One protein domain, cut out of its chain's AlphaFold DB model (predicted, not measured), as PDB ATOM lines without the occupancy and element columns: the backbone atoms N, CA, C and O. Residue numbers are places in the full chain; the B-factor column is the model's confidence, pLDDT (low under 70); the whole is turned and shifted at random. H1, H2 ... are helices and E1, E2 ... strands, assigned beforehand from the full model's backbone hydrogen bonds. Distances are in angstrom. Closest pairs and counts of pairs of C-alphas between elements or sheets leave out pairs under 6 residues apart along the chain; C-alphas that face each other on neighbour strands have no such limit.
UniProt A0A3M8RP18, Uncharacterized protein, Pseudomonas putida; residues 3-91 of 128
ATOM      1  N   ALA A   3       6.534   3.030 -37.267       75.19
ATOM      2  CA  ALA A   3       6.492   1.813 -36.464       75.19
ATOM      3  C   ALA A   3       5.613   0.745 -37.120       75.19
ATOM      4  O   ALA A   3       4.559   1.040 -37.682       75.19
ATOM      5  N   TYR A   4       6.028  -0.516 -37.013       69.50
ATOM      6  CA  TYR A   4       5.192  -1.648 -37.391       69.50
ATOM      7  C   TYR A   4       4.456  -2.181 -36.175       69.50
ATOM      8  O   TYR A   4       5.069  -2.694 -35.238       69.50
ATOM      9  N   ASN A   5       3.128  -2.103 -36.210       68.12
ATOM     10  CA  ASN A   5       2.313  -2.741 -35.193       68.12
ATOM     11  C   ASN A   5       2.022  -4.185 -35.622       68.12
ATOM     12  O   ASN A   5       1.306  -4.435 -36.599       68.12
ATOM     13  N   PHE A   6       2.607  -5.139 -34.897       67.31
ATOM     14  CA  PHE A   6       2.378  -6.563 -35.105       67.31
ATOM     15  C   PHE A   6       1.159  -7.013 -34.302       67.31
ATOM     16  O   PHE A   6       1.255  -7.364 -33.125       67.31
ATOM     17  N   LYS A   7      -0.005  -7.073 -34.953       64.06
ATOM     18  CA  LYS A   7      -1.202  -7.661 -34.342       64.06
ATOM     19  C   LYS A   7      -1.155  -9.181 -34.473       64.06
ATOM     20  O   LYS A   7      -1.713  -9.748 -35.412       64.06
ATOM     21  N   ARG A   8      -0.467  -9.846 -33.540       60.31
ATOM     22  CA  ARG A   8      -0.458 -11.312 -33.456       60.31
ATOM     23  C   ARG A   8      -1.698 -11.796 -32.708       60.31
ATOM     24  O   ARG A   8      -1.862 -11.519 -31.523       60.31
ATOM     25  N   GLN A   9      -2.559 -12.544 -33.389       65.12
ATOM     26  CA  GLN A   9      -3.679 -13.223 -32.746       65.12
ATOM     27  C   GLN A   9      -3.149 -14.462 -32.017       65.12
ATOM     28  O   GLN A   9      -2.672 -15.398 -32.649       65.12
ATOM     29  N   TRP A  10      -3.213 -14.474 -30.682       62.97
ATOM     30  CA  TRP A  10      -2.699 -15.594 -29.874       62.97
ATOM     31  C   TRP A  10      -3.376 -16.933 -30.217       62.97
ATOM     32  O   TRP A  10      -2.758 -17.987 -30.111       62.97
ATOM     33  N   TRP A  11      -4.642 -16.903 -30.637       73.19
ATOM     34  CA  TRP A  11      -5.451 -18.099 -30.879       73.19
ATOM     35  C   TRP A  11      -5.284 -18.709 -32.280       73.19
ATOM     36  O   TRP A  11      -5.652 -19.866 -32.461       73.19
ATOM     37  N   ASN A  12      -4.731 -17.981 -33.259       69.12
ATOM     38  CA  ASN A  12      -4.527 -18.498 -34.613       69.12
ATOM     39  C   ASN A  12      -3.027 -18.606 -34.942       69.12
ATOM     40  O   ASN A  12      -2.418 -17.618 -35.357       69.12
ATOM     41  N   PRO A  13      -2.416 -19.795 -34.801       64.75
ATOM     42  CA  PRO A  13      -0.991 -19.983 -35.066       64.75
ATOM     43  C   PRO A  13      -0.614 -19.857 -36.552       64.75
ATOM     44  O   PRO A  13       0.570 -19.733 -36.854       64.75
ATOM     45  N   PHE A  14      -1.592 -19.864 -37.468       66.75
ATOM     46  CA  PHE A  14      -1.378 -19.707 -38.911       66.75
ATOM     47  C   PHE A  14      -1.672 -18.293 -39.421       66.75
ATOM     48  O   PHE A  14      -1.456 -18.017 -40.604       66.75
ATOM     49  N   ASP A  15      -2.167 -17.392 -38.564       65.75
ATOM     50  CA  ASP A  15      -2.320 -15.994 -38.949       65.75
ATOM     51  C   ASP A  15      -0.926 -15.392 -39.127       65.75
ATOM     52  O   ASP A  15      -0.121 -15.351 -38.193       65.75
ATOM     53  N   LYS A  16      -0.634 -14.908 -40.337       63.00
ATOM     54  CA  LYS A  16       0.649 -14.268 -40.654       63.00
ATOM     55  C   LYS A  16       0.837 -12.936 -39.913       63.00
ATOM     56  O   LYS A  16       1.907 -12.347 -40.005       63.00
ATOM     57  N   GLY A  17      -0.174 -12.503 -39.153       61.41
ATOM     58  CA  GLY A  17      -0.195 -11.245 -38.428       61.41
ATOM     59  C   GLY A  17      -0.402 -10.101 -39.410       61.41
ATOM     60  O   GLY A  17       0.309  -9.966 -40.404       61.41
ATOM     61  N   LYS A  18      -1.389  -9.242 -39.152       63.19
ATOM     62  CA  LYS A  18      -1.518  -8.014 -39.940       63.19
ATOM     63  C   LYS A  18      -0.434  -7.044 -39.490       63.19
ATOM     64  O   LYS A  18      -0.535  -6.464 -38.410       63.19
ATOM     65  N   ILE A  19       0.587  -6.884 -40.325       66.56
ATOM     66  CA  ILE A  19       1.598  -5.840 -40.184       66.56
ATOM     67  C   ILE A  19       0.977  -4.563 -40.740       66.56
ATOM     68  O   ILE A  19       0.733  -4.459 -41.940       66.56
ATOM     69  N   THR A  20       0.659  -3.616 -39.862       69.94
ATOM     70  CA  THR A  20       0.157  -2.301 -40.284       69.94
ATOM     71  C   THR A  20       1.235  -1.267 -39.978       69.94
ATOM     72  O   THR A  20       1.612  -1.155 -38.805       69.94
ATOM     73  N   PRO A  21       1.770  -0.550 -40.986       70.81
ATOM     74  CA  PRO A  21       2.637   0.585 -40.719       70.81
ATOM     75  C   PRO A  21       1.805   1.675 -40.041       70.81
ATOM     76  O   PRO A  21       0.702   1.998 -40.484       70.81
ATOM     77  N   VAL A  22       2.326   2.215 -38.947       78.00
ATOM     78  CA  VAL A  22       1.737   3.350 -38.244       78.00
ATOM     79  C   VAL A  22       2.758   4.473 -38.226       78.00
ATOM     80  O   VAL A  22       3.951   4.258 -37.994       78.00
ATOM     81  N   ILE A  23       2.272   5.674 -38.512       80.75
ATOM     82  CA  ILE A  23       3.065   6.893 -38.538       80.75
ATOM     83  C   ILE A  23       2.739   7.659 -37.264       80.75
ATOM     84  O   ILE A  23       1.576   7.963 -36.999       80.75
ATOM     85  N   TYR A  24       3.769   7.958 -36.484       80.56
ATOM     86  CA  TYR A  24       3.664   8.759 -35.273       80.56
ATOM     87  C   TYR A  24       4.528  10.003 -35.390       80.56
ATOM     88  O   TYR A  24       5.634   9.955 -35.941       80.56
ATOM     89  N   ASP A  25       4.047  11.110 -34.839       82.00
ATOM     90  CA  ASP A  25       4.860  12.312 -34.719       82.00
ATOM     91  C   ASP A  25       5.869  12.144 -33.572       82.00
ATOM     92  O   ASP A  25       5.556  11.590 -32.516       82.00
ATOM     93  N   TRP A  26       7.090  12.637 -33.765       78.94
ATOM     94  CA  TRP A  26       8.130  12.629 -32.738       78.94
ATOM     95  C   TRP A  26       7.724  13.422 -31.492       78.94
ATOM     96  O   TRP A  26       8.135  13.067 -30.389       78.94
ATOM     97  N   SER A  27       6.850  14.427 -31.634       80.88
ATOM     98  CA  SER A  27       6.300  15.189 -30.501       80.88
ATOM     99  C   SER A  27       5.500  14.330 -29.503       80.88
ATOM    100  O   SER A  27       5.389  14.684 -28.324       80.88
ATOM    101  N   GLN A  28       4.972  13.190 -29.962       83.56
ATOM    102  CA  GLN A  28       4.170  12.248 -29.178       83.56
ATOM    103  C   GLN A  28       5.019  11.188 -28.469       83.56
ATOM    104  O   GLN A  28       4.516  10.480 -27.595       83.56
ATOM    105  N   VAL A  29       6.294  11.060 -28.844       84.88
ATOM    106  CA  VAL A  29       7.193  10.039 -28.309       84.88
ATOM    107  C   VAL A  29       7.756  10.499 -26.966       84.88
ATOM    108  O   VAL A  29       8.241  11.622 -26.804       84.88
ATOM    109  N   ARG A  30       7.708   9.608 -25.978       83.31
ATOM    110  CA  ARG A  30       8.290   9.781 -24.648       83.31
ATOM    111  C   ARG A  30       9.189   8.590 -24.341       83.31
ATOM    112  O   ARG A  30       8.876   7.462 -24.703       83.31
ATOM    113  N   ALA A  31      10.315   8.832 -23.677       83.94
ATOM    114  CA  ALA A  31      11.135   7.755 -23.136       83.94
ATOM    115  C   ALA A  31      10.700   7.447 -21.699       83.94
ATOM    116  O   ALA A  31      10.583   8.350 -20.871       83.94
ATOM    117  N   GLU A  32      10.499   6.169 -21.396       82.88
ATOM    118  CA  GLU A  32      10.137   5.664 -20.074       82.88
ATOM    119  C   GLU A  32      11.190   4.662 -19.598       82.88
ATOM    120  O   GLU A  32      11.546   3.717 -20.307       82.88
ATOM    121  N   LEU A  33      11.670   4.836 -18.366       81.69
ATOM    122  CA  LEU A  33      12.455   3.817 -17.680       81.69
ATOM    123  C   LEU A  33      11.494   2.899 -16.924       81.69
ATOM    124  O   LEU A  33      10.694   3.364 -16.111       81.69
ATOM    125  N   TRP A  34      11.584   1.595 -17.164       80.94
ATOM    126  CA  TRP A  34      10.737   0.614 -16.493       80.94
ATOM    127  C   TRP A  34      11.582  -0.374 -15.699       80.94
ATOM    128  O   TRP A  34      12.679  -0.766 -16.100       80.94
ATOM    129  N   ALA A  35      11.039  -0.808 -14.566       78.00
ATOM    130  CA  ALA A  35      11.611  -1.864 -13.752       78.00
ATOM    131  C   ALA A  35      10.494  -2.793 -13.273       78.00
ATOM    132  O   ALA A  35       9.513  -2.361 -12.669       78.00
ATOM    133  N   GLN A  36      10.645  -4.087 -13.536       78.50
ATOM    134  CA  GLN A  36       9.759  -5.126 -13.041       78.50
ATOM    135  C   GLN A  36      10.403  -5.817 -11.843       78.50
ATOM    136  O   GLN A  36      11.429  -6.499 -11.953       78.50
ATOM    137  N   ARG A  37       9.750  -5.674 -10.691       76.81
ATOM    138  CA  ARG A  37      10.131  -6.338  -9.446       76.81
ATOM    139  C   ARG A  37       9.332  -7.631  -9.290       76.81
ATOM    140  O   ARG A  37       8.107  -7.613  -9.393       76.81
ATOM    141  N   ARG A  38      10.004  -8.752  -9.026       72.62
ATOM    142  CA  ARG A  38       9.367  -9.993  -8.555       72.62
ATOM    143  C   ARG A  38       9.952 -10.332  -7.193       72.62
ATOM    144  O   ARG A  38      11.168 -10.353  -7.038       72.62
ATOM    145  N   SER A  39       9.082 -10.547  -6.207       76.75
ATOM    146  CA  SER A  39       9.463 -10.957  -4.845       76.75
ATOM    147  C   SER A  39      10.576 -10.104  -4.216       76.75
ATOM    148  O   SER A  39      11.519 -10.625  -3.636       76.75
ATOM    149  N   GLY A  40      10.504  -8.777  -4.367       73.88
ATOM    150  CA  GLY A  40      11.481  -7.861  -3.768       73.88
ATOM    151  C   GLY A  40      12.790  -7.682  -4.549       73.88
ATOM    152  O   GLY A  40      13.534  -6.748  -4.248       73.88
ATOM    153  N   VAL A  41      13.031  -8.449  -5.613       69.31
ATOM    154  CA  VAL A  41      14.213  -8.311  -6.477       69.31
ATOM    155  C   VAL A  41      13.802  -7.703  -7.817       69.31
ATOM    156  O   VAL A  41      12.765  -8.062  -8.382       69.31
ATOM    157  N   ILE A  42      14.578  -6.737  -8.316       67.88
ATOM    158  CA  ILE A  42      14.397  -6.223  -9.677       67.88
ATOM    159  C   ILE A  42      14.845  -7.337 -10.622       67.88
ATOM    160  O   ILE A  42      16.024  -7.662 -10.688       67.88
ATOM    161  N   VAL A  43      13.886  -7.948 -11.314       67.44
ATOM    162  CA  VAL A  43      14.152  -9.069 -12.224       67.44
ATOM    163  C   VAL A  43      14.353  -8.575 -13.645       67.44
ATOM    164  O   VAL A  43      15.092  -9.205 -14.386       67.44
ATOM    165  N   ARG A  44      13.706  -7.470 -14.037       72.44
ATOM    166  CA  ARG A  44      13.872  -6.867 -15.366       72.44
ATOM    167  C   ARG A  44      13.899  -5.354 -15.256       72.44
ATOM    168  O   ARG A  44      13.115  -4.796 -14.499       72.44
ATOM    169  N   TRP A  45      14.758  -4.701 -16.021       72.75
ATOM    170  CA  TRP A  45      14.744  -3.251 -16.192       72.75
ATOM    171  C   TRP A  45      15.157  -2.892 -17.614       72.75
ATOM    172  O   TRP A  45      15.796  -3.698 -18.300       72.75
ATOM    173  N   GLY A  46      14.783  -1.698 -18.057       80.75
ATOM    174  CA  GLY A  46      15.146  -1.212 -19.379       80.75
ATOM    175  C   GLY A  46      14.501   0.120 -19.721       80.75
ATOM    176  O   GLY A  46      13.823   0.740 -18.898       80.75
ATOM    177  N   VAL A  47      14.684   0.522 -20.974       80.69
ATOM    178  CA  VAL A  47      14.070   1.719 -21.550       80.69
ATOM    179  C   VAL A  47      13.015   1.302 -22.567       80.69
ATOM    180  O   VAL A  47      13.230   0.398 -23.383       80.69
ATOM    181  N   MET A  48      11.864   1.958 -22.499       84.88
ATOM    182  CA  MET A  48      10.783   1.869 -23.470       84.88
ATOM    183  C   MET A  48      10.546   3.239 -24.100       84.88
ATOM    184  O   MET A  48      10.727   4.270 -23.458       84.88
ATOM    185  N   LEU A  49      10.100   3.240 -25.350       84.56
ATOM    186  CA  LEU A  49       9.489   4.397 -25.984       84.56
ATOM    187  C   LEU A  49       7.976   4.246 -25.867       84.56
ATOM    188  O   LEU A  49       7.413   3.279 -26.378       84.56
ATOM    189  N   SER A  50       7.326   5.177 -25.184       86.12
ATOM    190  CA  SER A  50       5.874   5.260 -25.119       86.12
ATOM    191  C   SER A  50       5.371   6.344 -26.060       86.12
ATOM    192  O   SER A  50       5.961   7.417 -26.191       86.12
ATOM    193  N   ILE A  51       4.279   6.046 -26.751       85.00
ATOM    194  CA  ILE A  51       3.614   6.999 -27.631       85.00
ATOM    195  C   ILE A  51       2.367   7.487 -26.927       85.00
ATOM    196  O   ILE A  51       1.494   6.692 -26.577       85.00
ATOM    197  N   VAL A  52       2.292   8.794 -26.712       86.00
ATOM    198  CA  VAL A  52       1.208   9.437 -25.975       86.00
ATOM    199  C   VAL A  52       0.239  10.099 -26.950       86.00
ATOM    200  O   VAL A  52       0.645  10.791 -27.882       86.00
ATOM    201  N   ALA A  53      -1.058   9.886 -26.735       83.44
ATOM    202  CA  ALA A  53      -2.105  10.511 -27.529       83.44
ATOM    203  C   ALA A  53      -2.045  12.046 -27.416       83.44
ATOM    204  O   ALA A  53      -1.932  12.579 -26.312       83.44
ATOM    205  N   PRO A  54      -2.172  12.789 -28.526       79.94
ATOM    206  CA  PRO A  54      -2.082  14.244 -28.493       79.94
ATOM    207  C   PRO A  54      -3.191  14.828 -27.607       79.94
ATOM    208  O   PRO A  54      -4.355  14.444 -27.713       79.94
ATOM    209  N   GLY A  55      -2.829  15.740 -26.703       77.81
ATOM    210  CA  GLY A  55      -3.777  16.400 -25.797       77.81
ATOM    211  C   GLY A  55      -4.280  15.550 -24.621       77.81
ATOM    212  O   GLY A  55      -5.083  16.036 -23.829       77.81
ATOM    213  N   THR A  56      -3.806  14.310 -24.460       81.06
ATOM    214  CA  THR A  56      -4.091  13.480 -23.277       81.06
ATOM    215  C   THR A  56      -2.807  12.821 -22.778       81.06
ATOM    216  O   THR A  56      -1.855  12.680 -23.526       81.06
ATOM    217  N   ASN A  57      -2.756  12.379 -21.522       80.19
ATOM    218  CA  ASN A  57      -1.603  11.623 -21.004       80.19
ATOM    219  C   ASN A  57      -1.759  10.106 -21.219       80.19
ATOM    220  O   ASN A  57      -1.189   9.301 -20.484       80.19
ATOM    221  N   ASN A  58      -2.566   9.707 -22.205       85.75
ATOM    222  CA  ASN A  58      -2.874   8.308 -22.464       85.75
ATOM    223  C   ASN A  58      -1.821   7.698 -23.388       85.75
ATOM    224  O   ASN A  58      -1.611   8.174 -24.501       85.75
ATOM    225  N   VAL A  59      -1.185   6.618 -22.933       83.75
ATOM    226  CA  VAL A  59      -0.210   5.865 -23.729       83.75
ATOM    227  C   VAL A  59      -0.953   4.960 -24.714       83.75
ATOM    228  O   VAL A  59      -1.687   4.066 -24.296       83.75
ATOM    229  N   ILE A  60      -0.762   5.204 -26.010       83.31
ATOM    230  CA  ILE A  60      -1.351   4.439 -27.117       83.31
ATOM    231  C   ILE A  60      -0.532   3.178 -27.388       83.31
ATOM    232  O   ILE A  60      -1.100   2.106 -27.582       83.31
ATOM    233  N   ASP A  61       0.792   3.317 -27.425       82.25
ATOM    234  CA  ASP A  61       1.691   2.226 -27.794       82.25
ATOM    235  C   ASP A  61       2.995   2.283 -26.990       82.25
ATOM    236  O   ASP A  61       3.382   3.342 -26.480       82.25
ATOM    237  N   ARG A  62       3.655   1.132 -26.844       83.75
ATOM    238  CA  ARG A  62       4.919   0.989 -26.111       83.75
ATOM    239  C   ARG A  62       5.880   0.092 -26.879       83.75
ATOM    240  O   ARG A  62       5.602  -1.082 -27.108       83.75
ATOM    241  N   PHE A  63       7.060   0.622 -27.171       81.94
ATOM    242  CA  PHE A  63       8.139  -0.089 -27.844       81.94
ATOM    243  C   PHE A  63       9.286  -0.329 -26.872       81.94
ATOM    244  O   PHE A  63       9.803   0.597 -26.250       81.94
ATOM    245  N   HIS A  64       9.704  -1.582 -26.737       74.56
ATOM    246  CA  HIS A  64      10.873  -1.922 -25.936       74.56
ATOM    247  C   HIS A  64      12.139  -1.583 -26.719       74.56
ATOM    248  O   HIS A  64      12.353  -2.137 -27.794       74.56
ATOM    249  N   LEU A  65      12.978  -0.701 -26.173       74.12
ATOM    250  CA  LEU A  65      14.240  -0.321 -26.806       74.12
ATOM    251  C   LEU A  65      15.420  -1.117 -26.239       74.12
ATOM    252  O   LEU A  65      16.330  -1.492 -26.968       74.12
ATOM    253  N   SER A  66      15.382  -1.430 -24.944       69.94
ATOM    254  CA  SER A  66      16.337  -2.340 -24.315       69.94
ATOM    255  C   SER A  66      15.667  -3.137 -23.200       69.94
ATOM    256  O   SER A  66      14.790  -2.644 -22.480       69.94
ATOM    257  N   MET A  67      16.065  -4.402 -23.086       56.50
ATOM    258  CA  MET A  67      15.575  -5.354 -22.099       56.50
ATOM    259  C   MET A  67      16.785  -5.941 -21.374       56.50
ATOM    260  O   MET A  67      17.636  -6.534 -22.024       56.50
ATOM    261  N   MET A  68      16.821  -5.817 -20.042       55.81
ATOM    262  CA  MET A  68      17.910  -6.303 -19.182       55.81
ATOM    263  C   MET A  68      19.245  -5.597 -19.437       55.81
ATOM    264  O   MET A  68      20.144  -6.155 -20.055       55.81
ATOM    265  N   GLY A  69      19.395  -4.384 -18.902       56.19
ATOM    266  CA  GLY A  69      20.693  -3.706 -18.900       56.19
ATOM    267  C   GLY A  69      20.786  -2.527 -19.853       56.19
ATOM    268  O   GLY A  69      21.677  -2.470 -20.689       56.19
ATOM    269  N   THR A  70      19.920  -1.532 -19.680       56.84
ATOM    270  CA  THR A  70      20.331  -0.173 -20.037       56.84
ATOM    271  C   THR A  70      21.335   0.319 -19.008       56.84
ATOM    272  O   THR A  70      21.006   0.478 -17.830       56.84
ATOM    273  N   ASP A  71      22.556   0.547 -19.470       64.31
ATOM    274  CA  ASP A  71      23.514   1.418 -18.812       64.31
ATOM    275  C   ASP A  71      22.930   2.842 -18.690       64.31
ATOM    276  O   ASP A  71      22.085   3.283 -19.478       64.31
ATOM    277  N   GLN A  72      23.364   3.589 -17.669       71.44
ATOM    278  CA  GLN A  72      23.010   5.010 -17.519       71.44
ATOM    279  C   GLN A  72      23.380   5.822 -18.771       71.44
ATOM    280  O   GLN A  72      22.742   6.834 -19.052       71.44
ATOM    281  N   LEU A  73      24.369   5.350 -19.535       76.31
ATOM    282  CA  LEU A  73      24.817   5.937 -20.792       76.31
ATOM    283  C   LEU A  73      23.752   5.841 -21.890       76.31
ATOM    284  O   LEU A  73      23.468   6.862 -22.507       76.31
ATOM    285  N   THR A  74      23.097   4.689 -22.094       77.38
ATOM    286  CA  THR A  74      21.995   4.580 -23.070       77.38
ATOM    287  C   THR A  74      20.836   5.498 -22.695       77.38
ATOM    288  O   THR A  74      20.264   6.162 -23.557       77.38
ATOM    289  N   TRP A  75      20.496   5.594 -21.406       80.31
ATOM    290  CA  TRP A  75      19.449   6.520 -20.964       80.31
ATOM    291  C   TRP A  75      19.828   7.988 -21.198       80.31
ATOM    292  O   TRP A  75      19.015   8.755 -21.718       80.31
ATOM    293  N   ALA A  76      21.060   8.372 -20.851       82.62
ATOM    294  CA  ALA A  76      21.573   9.716 -21.092       82.62
ATOM    295  C   ALA A  76      21.579  10.045 -22.590       82.62
ATOM    296  O   ALA A  76      21.074  11.093 -22.974       82.62
ATOM    297  N   TYR A  77      22.035   9.113 -23.430       81.81
ATOM    298  CA  TYR A  77      22.029   9.235 -24.887       81.81
ATOM    299  C   TYR A  77      20.623   9.507 -25.435       81.81
ATOM    300  O   TYR A  77      20.425  10.452 -26.195       81.81
ATOM    301  N   ILE A  78      19.625   8.729 -25.002       81.50
ATOM    302  CA  ILE A  78      18.229   8.914 -25.428       81.50
ATOM    303  C   ILE A  78      17.690  10.266 -24.954       81.50
ATOM    304  O   ILE A  78      17.020  10.962 -25.715       81.50
ATOM    305  N   CYS A  79      17.993  10.665 -23.718       82.19
ATOM    306  CA  CYS A  79      17.566  11.960 -23.193       82.19
ATOM    307  C   CYS A  79      18.188  13.128 -23.966       82.19
ATOM    308  O   CYS A  79      17.477  14.085 -24.272       82.19
ATOM    309  N   THR A  80      19.483  13.056 -24.285       85.00
ATOM    310  CA  THR A  80      20.180  14.062 -25.097       85.00
ATOM    311  C   THR A  80      19.569  14.129 -26.490       85.00
ATOM    312  O   THR A  80      19.182  15.209 -26.925       85.00
ATOM    313  N   TYR A  81      19.356  12.979 -27.137       83.44
ATOM    314  CA  TYR A  81      18.699  12.909 -28.442       83.44
ATOM    315  C   TYR A  81      17.317  13.566 -28.450       83.44
ATOM    316  O   TYR A  81      17.003  14.352 -29.337       83.44
ATOM    317  N   MET A  82      16.482  13.276 -27.447       82.75
ATOM    318  CA  MET A  82      15.123  13.821 -27.388       82.75
ATOM    319  C   MET A  82      15.077  15.320 -27.079       82.75
ATOM    320  O   MET A  82      14.117  15.982 -27.468       82.75
ATOM    321  N   LYS A  83      16.061  15.856 -26.347       83.06
ATOM    322  CA  LYS A  83      16.093  17.275 -25.956       83.06
ATOM    323  C   LYS A  83      16.762  18.162 -26.993       83.06
ATOM    324  O   LYS A  83      16.268  19.247 -27.273       83.06
ATOM    325  N   GLU A  84      17.901  17.717 -27.504       83.00
ATOM    326  CA  GLU A  84      18.803  18.527 -28.327       83.00
ATOM    327  C   GLU A  84      18.815  18.067 -29.792       83.00
ATOM    328  O   GLU A  84      19.386  18.737 -30.652       83.00
ATOM    329  N   GLY A  85      18.145  16.951 -30.093       79.06
ATOM    330  CA  GLY A  85      18.032  16.406 -31.436       79.06
ATOM    331  C   GLY A  85      19.254  15.587 -31.873       79.06
ATOM    332  O   GLY A  85      20.184  15.346 -31.098       79.06
ATOM    333  N   PRO A  86      19.272  15.141 -33.143       75.00
ATOM    334  CA  PRO A  86      20.356  14.332 -33.706       75.00
ATOM    335  C   PRO A  86      21.711  15.055 -33.731       75.00
ATOM    336  O   PRO A  86      22.747  14.401 -33.678       75.00
ATOM    337  N   SER A  87      21.721  16.389 -33.776       76.19
ATOM    338  CA  SER A  87      22.939  17.206 -33.850       76.19
ATOM    339  C   SER A  87      23.792  17.192 -32.581       76.19
ATOM    340  O   SER A  87      24.972  17.522 -32.645       76.19
ATOM    341  N   ALA A  88      23.208  16.842 -31.433       76.19
ATOM    342  CA  ALA A  88      23.912  16.792 -30.150       76.19
ATOM    343  C   ALA A  88      24.590  15.447 -29.873       76.19
ATOM    344  O   ALA A  88      25.296  15.285 -28.875       76.19
ATOM    345  N   LEU A  89      24.355  14.462 -30.735       75.81
ATOM    346  CA  LEU A  89      24.936  13.144 -30.593       75.81
ATOM    347  C   LEU A  89      26.262  13.042 -31.350       75.81
ATOM    348  O   LEU A  89      26.448  13.713 -32.368       75.81
ATOM    349  N   PRO A  90      27.189  12.176 -30.895       76.00
ATOM    350  CA  PRO A  90      28.339  11.821 -31.709       76.00
ATOM    351  C   PRO A  90      27.855  11.270 -33.061       76.00
ATOM    352  O   PRO A  90      26.808  10.612 -33.106       76.00
ATOM    353  N   PRO A  91      28.594  11.524 -34.155       74.94
ATOM    354  CA  PRO A  91      28.189  11.071 -35.476       74.94
ATOM    355  C   PRO A  91      27.932   9.558 -35.449       74.94
ATOM    356  O   PRO A  91      28.733   8.815 -34.868       74.94
TER     357      PRO A  91
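AT A GLANCE: This is residues 3 to 91 of the 128 residues of an uncharacterized protein of Pseudomonas putida (UniProt A0A3M8RP18). A long, strongly twisted hairpin of E3 and E4, with the shorter E5 beside the last residues of E4, makes a three-strand sheet, and the helix H1 lies over E3 and E4. A separate two-strand hairpin, E1 and E2, reaches away from this sheet and from H1, its loop near Trp 11 making one end of the longest distance in the domain. The printed part has 89 residues, with five named strands and then one named helix along the chain, E1 E2 E3 E4 E5 H1; the class is mixed, helices and strands. Both sheets are antiparallel, in the orders E3 - E4 - E5 and E1 - E2. The whole is loose, with a radius of gyration of the C-alphas of 16.0 A and spans of 44 by 38 by 31 A.

HOW THE PARTS SIT: E3, residues 29 to 38, E4, residues 41 to 52, and E5, residues 59 to 64, form a meander, each strand the antiparallel neighbour of the one before. In the hairpin E3 and E4, at 158 degrees, N 30 and O 50 are 2.8 A apart and N 38 and O 41 2.9 A, within hydrogen-bond range. E4 bends by 60 degrees at residue 49. In the hairpin E4 and E5, at 128 degrees, N 49 and O 63 are 2.8 A apart, within hydrogen-bond range. H1, residues 72 to 84, is on this sheet at a height of 10.4 A, over E3 and E4, and runs along the strands, at 12 degrees to E3 on the local plane. The closest C-alphas of E3 and H1 are those of Ala 31 and Ile 78, 7.5 A apart; those of E4 and H1 are Val 47 and Trp 75, 7.2 A. Every O i to N i+4 pair in H1 is within hydrogen-bond range. E1, residues 3 to 7, and E2, residues 18 to 23, are an antiparallel hairpin at 150 degrees, with N 22 and O 3 within hydrogen-bond range at 2.8 A. Both are apart from E3, E4, E5 and H1.

IN THESE COORDINATES: E4 measures 29.4 A from first to last C-alpha, E3 28.2 A, H1 17.8 A, E2 15.7 A, E5 13.7 A and E1 12.4 A. E3 begins at C-alpha 29, (7.193, 10.039, -28.309). E1 begins at C-alpha 3, (6.492, 1.813, -36.464), and H1 ends at C-alpha 84, (18.803, 18.527, -28.327).

THE WHOLE: The two C-alphas farthest apart, those of Trp 11 and Ala 88, are 45.6 A apart. The printed part has no cut and no long link. The model's mean pLDDT over the printed part is 75.5; residues 4 to 10, 12 to 20, 41 to 43 and 66 to 71 are under 70.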